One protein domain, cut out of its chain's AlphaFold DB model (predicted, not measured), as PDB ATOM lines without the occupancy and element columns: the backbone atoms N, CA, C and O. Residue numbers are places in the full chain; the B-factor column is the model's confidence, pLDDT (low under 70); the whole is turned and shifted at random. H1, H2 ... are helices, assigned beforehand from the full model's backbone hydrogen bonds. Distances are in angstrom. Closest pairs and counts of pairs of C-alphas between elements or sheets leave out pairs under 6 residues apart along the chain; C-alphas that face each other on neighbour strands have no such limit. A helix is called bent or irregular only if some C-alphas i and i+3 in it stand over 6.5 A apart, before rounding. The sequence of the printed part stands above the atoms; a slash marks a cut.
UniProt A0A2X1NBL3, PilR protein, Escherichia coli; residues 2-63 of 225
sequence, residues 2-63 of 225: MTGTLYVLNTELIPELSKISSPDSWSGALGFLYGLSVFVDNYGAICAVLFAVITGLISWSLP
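This is residues 2 to 63 of the 225 residues of the protein "PilR protein" of Escherichia coli (UniProt A0A2X1NBL3). A long, sharply bent helix, H2, has a shorter helix, H1, crossing loosely near its first arm, H2a, while residues 49 to 63 of the second arm, H2b, stick out as a tail. The printed part has 62 residues, with named helices H1 then H2, all helix. It is only just loose, close to extended: radius of gyration of the C-alphas 15.9 A, spans 54 by 20 by 17 A.

H1, residues 2 to 18, runs 22.5 A from C-alpha 2 at (31.153, -56.143, 35.279), with a kink of 29 degrees near residue 9; it is only just irregular, C-alphas 11 and 14 being 6.6 A apart. H2, residues 28 to 63, assigned as one helix by its hydrogen bonds, is bent: C-alphas 42 and 45 are 7.8 A apart. H2a, residues 28 to 42, spans 21.6 A; H2b, residues 45 to 63, spans 28.3 A to C-alpha 63 at (5.175, -42.983, 33.575).

H1 and H2a are close but not clearly touching, the closest C-alphas, of Asn 10 and Ser 37, being 7.5 A apart, at a steep tilt of 63 degrees, opposite ways. H2a and H2b are about perpendicular, at 78 degrees. H1 and H2b are apart. Every O i to N i+4 pair is within hydrogen-bond range in H2a, 10 of 13 in H1 and 14 of 15 in H2b.

The farthest C-alphas, of Ile 20 and Pro 63, are 53.9 A apart. The printed part has no cut, and the link from H1 to H2 is short. The pLDDT is under 70 at residues 2 to 27 and 37.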
ATOM      1  N   MET A   2      30.087 -57.171  35.384       41.94
ATOM      2  CA  MET A   2      31.153 -56.143  35.279       41.94
ATOM      3  C   MET A   2      31.826 -55.741  36.607       41.94
ATOM      4  O   MET A   2      33.024 -55.491  36.640       41.94
ATOM      5  N   THR A   3      31.084 -55.702  37.716       49.47
ATOM      6  CA  THR A   3      31.649 -55.407  39.046       49.47
ATOM      7  C   THR A   3      32.590 -56.505  39.542       49.47
ATOM      8  O   THR A   3      33.614 -56.207  40.141       49.47
ATOM      9  N   GLY A   4      32.284 -57.771  39.237       51.50
ATOM     10  CA  GLY A   4      33.141 -58.908  39.580       51.50
ATOM     11  C   GLY A   4      34.417 -58.959  38.741       51.50
ATOM     12  O   GLY A   4      35.478 -59.256  39.272       51.50
ATOM     13  N   THR A   5      34.343 -58.603  37.454       57.00
ATOM     14  CA  THR A   5      35.535 -58.532  36.596       57.00
ATOM     15  C   THR A   5      36.457 -57.375  36.974       57.00
ATOM     16  O   THR A   5      37.664 -57.554  36.922       57.00
ATOM     17  N   LEU A   6      35.914 -56.221  37.394       56.66
ATOM     18  CA  LEU A   6      36.704 -55.088  37.904       56.66
ATOM     19  C   LEU A   6      37.378 -55.408  39.243       56.66
ATOM     20  O   LEU A   6      38.540 -55.066  39.430       56.66
ATOM     21  N   TYR A   7      36.670 -56.101  40.139       66.38
ATOM     22  CA  TYR A   7      37.230 -56.552  41.411       66.38
ATOM     23  C   TYR A   7      38.419 -57.494  41.190       66.38
ATOM     24  O   TYR A   7      39.501 -57.221  41.688       66.38
ATOM     25  N   VAL A   8      38.254 -58.529  40.356       63.22
ATOM     26  CA  VAL A   8      39.333 -59.477  40.019       63.22
ATOM     27  C   VAL A   8      40.503 -58.781  39.310       63.22
ATOM     28  O   VAL A   8      41.657 -59.071  39.608       63.22
ATOM     29  N   LEU A   9      40.232 -57.822  38.417       57.41
ATOM     30  CA  LEU A   9      41.280 -57.014  37.781       57.41
ATOM     31  C   LEU A   9      42.126 -56.257  38.815       57.41
ATOM     32  O   LEU A   9      43.351 -56.275  38.726       57.41
ATOM     33  N   ASN A  10      41.473 -55.631  39.796       58.69
ATOM     34  CA  ASN A  10      42.130 -54.820  40.815       58.69
ATOM     35  C   ASN A  10      42.893 -55.679  41.841       58.69
ATOM     36  O   ASN A  10      44.054 -55.397  42.124       58.69
ATOM     37  N   THR A  11      42.296 -56.763  42.351       60.97
ATOM     38  CA  THR A  11      42.911 -57.556  43.431       60.97
ATOM     39  C   THR A  11      43.879 -58.639  42.968       60.97
ATOM     40  O   THR A  11      44.748 -59.018  43.745       60.97
ATOM     41  N   GLU A  12      43.746 -59.161  41.749       62.25
ATOM     42  CA  GLU A  12      44.558 -60.303  41.289       62.25
ATOM     43  C   GLU A  12      45.527 -59.897  40.173       62.25
ATOM     44  O   GLU A  12      46.692 -60.286  40.171       62.25
ATOM     45  N   LEU A  13      45.064 -59.074  39.230       61.53
ATOM     46  CA  LEU A  13      45.783 -58.792  37.985       61.53
ATOM     47  C   LEU A  13      46.802 -57.652  38.139       61.53
ATOM     48  O   LEU A  13      47.953 -57.799  37.737       61.53
ATOM     49  N   ILE A  14      46.416 -56.534  38.761       62.28
ATOM     50  CA  ILE A  14      47.317 -55.386  38.985       62.28
ATOM     51  C   ILE A  14      48.510 -55.731  39.902       62.28
ATOM     52  O   ILE A  14      49.632 -55.357  39.552       62.28
ATOM     53  N   PRO A  15      48.347 -56.461  41.026       59.09
ATOM     54  CA  PRO A  15      49.463 -56.781  41.914       59.09
ATOM     55  C   PRO A  15      50.485 -57.713  41.264       59.09
ATOM     56  O   PRO A  15      51.682 -57.476  41.398       59.09
ATOM     57  N   GLU A  16      50.045 -58.732  40.521       57.84
ATOM     58  CA  GLU A  16      50.950 -59.634  39.794       57.84
ATOM     59  C   GLU A  16      51.704 -58.913  38.670       57.84
ATOM     60  O   GLU A  16      52.913 -59.082  38.530       57.84
ATOM     61  N   LEU A  17      51.041 -58.023  37.926       56.47
ATOM     62  CA  LEU A  17      51.705 -57.227  36.890       56.47
ATOM     63  C   LEU A  17      52.698 -56.209  37.474       56.47
ATOM     64  O   LEU A  17      53.775 -56.011  36.912       56.47
ATOM     65  N   SER A  18      52.389 -55.620  38.635       56.44
ATOM     66  CA  SER A  18      53.279 -54.674  39.326       56.44
ATOM     67  C   SER A  18      54.571 -55.308  39.856       56.44
ATOM     68  O   SER A  18      55.557 -54.604  40.069       56.44
ATOM     69  N   LYS A  19      54.595 -56.638  40.035       57.25
ATOM     70  CA  LYS A  19      55.814 -57.390  40.376       57.25
ATOM     71  C   LYS A  19      56.766 -57.534  39.185       57.25
ATOM     72  O   LYS A  19      57.945 -57.797  39.396       57.25
ATOM     73  N   ILE A  20      56.262 -57.386  37.957       56.12
ATOM     74  CA  ILE A  20      57.017 -57.580  36.710       56.12
ATOM     75  C   ILE A  20      57.475 -56.230  36.133       56.12
ATOM     76  O   ILE A  20      58.582 -56.128  35.612       56.12
ATOM     77  N   SER A  21      56.657 -55.177  36.234       47.75
ATOM     78  CA  SER A  21      56.961 -53.851  35.682       47.75
ATOM     79  C   SER A  21      56.265 -52.738  36.475       47.75
ATOM     80  O   SER A  21      55.098 -52.858  36.845       47.75
ATOM     81  N   SER A  22      56.981 -51.635  36.730       54.28
ATOM     82  CA  SER A  22      56.450 -50.472  37.447       54.28
ATOM     83  C   SER A  22      55.388 -49.727  36.612       54.28
ATOM     84  O   SER A  22      55.646 -49.473  35.427       54.28
ATOM     85  N   PRO A  23      54.257 -49.296  37.217       58.44
ATOM     86  CA  PRO A  23      53.147 -48.623  36.522       58.44
ATOM     87  C   PRO A  23      53.545 -47.394  35.689       58.44
ATOM     88  O   PRO A  23      52.893 -47.086  34.697       58.44
ATOM     89  N   ASP A  24      54.647 -46.727  36.048       56.75
ATOM     90  CA  ASP A  24      55.168 -45.538  35.357       56.75
ATOM     91  C   ASP A  24      55.712 -45.820  33.943       56.75
ATOM     92  O   ASP A  24      55.909 -44.897  33.155       56.75
ATOM     93  N   SER A  25      55.957 -47.091  33.601       57.12
ATOM     94  CA  SER A  25      56.466 -47.510  32.284       57.12
ATOM     95  C   SER A  25      55.368 -47.935  31.300       57.12
ATOM     96  O   SER A  25      55.649 -48.254  30.143       57.12
ATOM     97  N   TRP A  26      54.108 -47.949  31.740       66.69
ATOM     98  CA  TRP A  26      52.994 -48.483  30.964       66.69
ATOM     99  C   TRP A  26      52.444 -47.438  29.988       66.69
ATOM    100  O   TRP A  26      51.813 -46.458  30.378       66.69
ATOM    101  N   SER A  27      52.650 -47.670  28.692       65.06
ATOM    102  CA  SER A  27      52.075 -46.876  27.597       65.06
ATOM    103  C   SER A  27      51.119 -47.734  26.756       65.06
ATOM    104  O   SER A  27      51.019 -48.937  26.978       65.06
ATOM    105  N   GLY A  28      50.345 -47.132  25.848       75.38
ATOM    106  CA  GLY A  28      49.425 -47.889  24.987       75.38
ATOM    107  C   GLY A  28      48.176 -48.414  25.711       75.38
ATOM    108  O   GLY A  28      47.487 -47.662  26.408       75.38
ATOM    109  N   ALA A  29      47.845 -49.691  25.510       75.19
ATOM    110  CA  ALA A  29      46.620 -50.292  26.036       75.19
ATOM    111  C   ALA A  29      46.699 -50.525  27.554       75.19
ATOM    112  O   ALA A  29      45.701 -50.317  28.251       75.19
ATOM    113  N   LEU A  30      47.882 -50.872  28.088       70.62
ATOM    114  CA  LEU A  30      48.082 -50.988  29.541       70.62
ATOM    115  C   LEU A  30      47.926 -49.657  30.266       70.62
ATOM    116  O   LEU A  30      47.252 -49.602  31.294       70.62
ATOM    117  N   GLY A  31      48.523 -48.587  29.734       73.69
ATOM    118  CA  GLY A  31      48.416 -47.256  30.333       73.69
ATOM    119  C   GLY A  31      46.961 -46.776  30.398       73.69
ATOM    120  O   GLY A  31      46.521 -46.242  31.416       73.69
ATOM    121  N   PHE A  32      46.174 -47.045  29.347       76.75
ATOM    122  CA  PHE A  32      44.738 -46.756  29.333       76.75
ATOM    123  C   PHE A  32      43.963 -47.559  30.392       76.75
ATOM    124  O   PHE A  32      43.148 -46.988  31.117       76.75
ATOM    125  N   LEU A  33      44.227 -48.865  30.514       73.50
ATOM    126  CA  LEU A  33      43.595 -49.722  31.524       73.50
ATOM    127  C   LEU A  33      43.937 -49.287  32.955       73.50
ATOM    128  O   LEU A  33      43.049 -49.245  33.807       73.50
ATOM    129  N   TYR A  34      45.192 -48.917  33.211       74.38
ATOM    130  CA  TYR A  34      45.626 -48.414  34.514       74.38
ATOM    131  C   TYR A  34      44.973 -47.069  34.851       74.38
ATOM    132  O   TYR A  34      44.406 -46.916  35.932       74.38
ATOM    133  N   GLY A  35      44.950 -46.125  33.904       76.12
ATOM    134  CA  GLY A  35      44.251 -44.849  34.077       76.12
ATOM    135  C   GLY A  35      42.754 -45.028  34.356       76.12
ATOM    136  O   GLY A  35      42.200 -44.358  35.229       76.12
ATOM    137  N   LEU A  36      42.105 -45.982  33.678       74.69
ATOM    138  CA  LEU A  36      40.713 -46.343  33.944       74.69
ATOM    139  C   LEU A  36      40.539 -46.945  35.348       74.69
ATOM    140  O   LEU A  36      39.579 -46.595  36.031       74.69
ATOM    141  N   SER A  37      41.465 -47.794  35.802       68.69
ATOM    142  CA  SER A  37      41.450 -48.362  37.158       68.69
ATOM    143  C   SER A  37      41.560 -47.277  38.228       68.69
ATOM    144  O   SER A  37      40.729 -47.223  39.128       68.69
ATOM    145  N   VAL A  38      42.519 -46.356  38.098       77.75
ATOM    146  CA  VAL A  38      42.706 -45.240  39.043       77.75
ATOM    147  C   VAL A  38      41.486 -44.312  39.057       77.75
ATOM    148  O   VAL A  38      41.088 -43.814  40.112       77.75
ATOM    149  N   PHE A  39      40.856 -44.087  37.902       76.50
ATOM    150  CA  PHE A  39      39.609 -43.330  37.825       76.50
ATOM    151  C   PHE A  39      38.458 -44.041  38.550       76.50
ATOM    152  O   PHE A  39      37.716 -43.401  39.295       76.50
ATOM    153  N   VAL A  40      38.314 -45.355  38.365       77.94
ATOM    154  CA  VAL A  40      37.286 -46.160  39.040       77.94
ATOM    155  C   VAL A  40      37.529 -46.228  40.549       77.94
ATOM    156  O   VAL A  40      36.569 -46.117  41.304       77.94
ATOM    157  N   ASP A  41      38.771 -46.321  41.011       75.94
ATOM    158  CA  ASP A  41      39.066 -46.356  42.448       75.94
ATOM    159  C   ASP A  41      38.752 -45.018  43.134       75.94
ATOM    160  O   ASP A  41      38.175 -44.996  44.220       75.94
ATOM    161  N   ASN A  42      39.049 -43.889  42.479       80.44
ATOM    162  CA  ASN A  42      38.803 -42.560  43.050       80.44
ATOM    163  C   ASN A  42      37.353 -42.075  42.885       80.44
ATOM    164  O   ASN A  42      36.795 -41.451  43.787       80.44
ATOM    165  N   TYR A  43      36.729 -42.337  41.735       83.69
ATOM    166  CA  TYR A  43      35.423 -41.774  41.369       83.69
ATOM    167  C   TYR A  43      34.333 -42.828  41.157       83.69
ATOM    168  O   TYR A  43      33.174 -42.467  40.953       83.69
ATOM    169  N   GLY A  44      34.642 -44.124  41.244       79.62
ATOM    170  CA  GLY A  44      33.705 -45.207  40.933       79.62
ATOM    171  C   GLY A  44      32.447 -45.191  41.795       79.62
ATOM    172  O   GLY A  44      31.351 -45.370  41.266       79.62
ATOM    173  N   ALA A  45      32.568 -44.893  43.092       82.38
ATOM    174  CA  ALA A  45      31.413 -44.758  43.981       82.38
ATOM    175  C   ALA A  45      30.498 -43.591  43.563       82.38
ATOM    176  O   ALA A  45      29.279 -43.751  43.488       82.38
ATOM    177  N   ILE A  46      31.081 -42.439  43.218       86.06
ATOM    178  CA  ILE A  46      30.341 -41.255  42.754       86.06
ATOM    179  C   ILE A  46      29.665 -41.550  41.411       86.06
ATOM    180  O   ILE A  46      28.477 -41.276  41.245       86.06
ATOM    181  N   CYS A  47      30.383 -42.164  40.468       83.56
ATOM    182  CA  CYS A  47      29.837 -42.583  39.181       83.56
ATOM    183  C   CYS A  47      28.696 -43.597  39.341       83.56
ATOM    184  O   CYS A  47      27.686 -43.480  38.650       83.56
ATOM    185  N   ALA A  48      28.813 -44.554  40.266       81.94
ATOM    186  CA  ALA A  48      27.769 -45.539  40.542       81.94
ATOM    187  C   ALA A  48      26.505 -44.890  41.124       81.94
ATOM    188  O   ALA A  48      25.399 -45.188  40.672       81.94
ATOM    189  N   VAL A  49      26.659 -43.965  42.077       89.44
ATOM    190  CA  VAL A  49      25.532 -43.205  42.642       89.44
ATOM    191  C   VAL A  49      24.879 -42.337  41.570       89.44
ATOM    192  O   VAL A  49      23.661 -42.382  41.416       89.44
ATOM    193  N   LEU A  50      25.662 -41.603  40.774       89.56
ATOM    194  CA  LEU A  50      25.136 -40.807  39.661       89.56
ATOM    195  C   LEU A  50      24.383 -41.676  38.654       89.56
ATOM    196  O   LEU A  50      23.283 -41.319  38.241       89.56
ATOM    197  N   PHE A  51      24.926 -42.837  38.295       86.88
ATOM    198  CA  PHE A  51      24.261 -43.775  37.398       86.88
ATOM    199  C   PHE A  51      22.938 -44.291  37.984       86.88
ATOM    200  O   PHE A  51      21.921 -44.317  37.287       86.88
ATOM    201  N   ALA A  52      22.910 -44.646  39.270       88.31
ATOM    202  CA  ALA A  52      21.694 -45.074  39.961       88.31
ATOM    203  C   ALA A  52      20.638 -43.954  40.015       88.31
ATOM    204  O   ALA A  52      19.461 -44.191  39.745       88.31
ATOM    205  N   VAL A  53      21.056 -42.716  40.288       92.00
ATOM    206  CA  VAL A  53      20.166 -41.549  40.305       92.00
ATOM    207  C   VAL A  53      19.614 -41.271  38.910       92.00
ATOM    208  O   VAL A  53      18.404 -41.135  38.753       92.00
ATOM    209  N   ILE A  54      20.461 -41.247  37.879       88.31
ATOM    210  CA  ILE A  54      20.040 -41.017  36.491       88.31
ATOM    211  C   ILE A  54      19.053 -42.101  36.047       88.31
ATOM    212  O   ILE A  54      17.991 -41.785  35.516       88.31
ATOM    213  N   THR A  55      19.353 -43.376  36.290       85.75
ATOM    214  CA  THR A  55      18.458 -44.484  35.913       85.75
ATOM    215  C   THR A  55      17.137 -44.461  36.684       85.75
ATOM    216  O   THR A  55      16.084 -44.720  36.092       85.75
ATOM    217  N   GLY A  56      17.161 -44.086  37.967       88.50
ATOM    218  CA  GLY A  56      15.966 -43.863  38.780       88.50
ATOM    219  C   GLY A  56      15.107 -42.713  38.251       88.50
ATOM    220  O   GLY A  56      13.903 -42.882  38.052       88.50
ATOM    221  N   LEU A  57      15.726 -41.572  37.934       88.31
ATOM    222  CA  LEU A  57      15.051 -40.408  37.355       88.31
ATOM    223  C   LEU A  57      14.435 -40.731  35.995       88.31
ATOM    224  O   LEU A  57      13.277 -40.399  35.758       88.31
ATOM    225  N   ILE A  58      15.169 -41.425  35.120       86.06
ATOM    226  CA  ILE A  58      14.651 -41.875  33.825       86.06
ATOM    227  C   ILE A  58      13.435 -42.775  34.051       86.06
ATOM    228  O   ILE A  58      12.362 -42.473  33.532       86.06
ATOM    229  N   SER A  59      13.566 -43.817  34.876       85.19
ATOM    230  CA  SER A  59      12.483 -44.766  35.172       85.19
ATOM    231  C   SER A  59      11.236 -44.087  35.731       85.19
ATOM    232  O   SER A  59      10.128 -44.419  35.320       85.19
ATOM    233  N   TRP A  60      11.400 -43.101  36.614       88.62
ATOM    234  CA  TRP A  60      10.296 -42.315  37.163       88.62
ATOM    235  C   TRP A  60       9.679 -41.366  36.126       88.62
ATOM    236  O   TRP A  60       8.457 -41.224  36.054       88.62
ATOM    237  N   SER A  61      10.505 -40.750  35.279       86.69
ATOM    238  CA  SER A  61      10.066 -39.800  34.251       86.69
ATOM    239  C   SER A  61       9.260 -40.450  33.120       86.69
ATOM    240  O   SER A  61       8.513 -39.767  32.420       86.69
ATOM    241  N   LEU A  62       9.393 -41.762  32.908       84.19
ATOM    242  CA  LEU A  62       8.645 -42.475  31.872       84.19
ATOM    243  C   LEU A  62       7.124 -42.444  32.148       84.19
ATOM    244  O   LEU A  62       6.413 -41.862  31.327       84.19
ATOM    245  N   PRO A  63       6.608 -42.974  33.279       84.56
ATOM    246  CA  PRO A  63       5.175 -42.983  33.575       84.56
ATOM    247  C   PRO A  63       4.636 -41.682  34.183       84.56
ATOM    248  O   PRO A  63       3.448 -41.402  34.021       84.56
TER     249      PRO A  63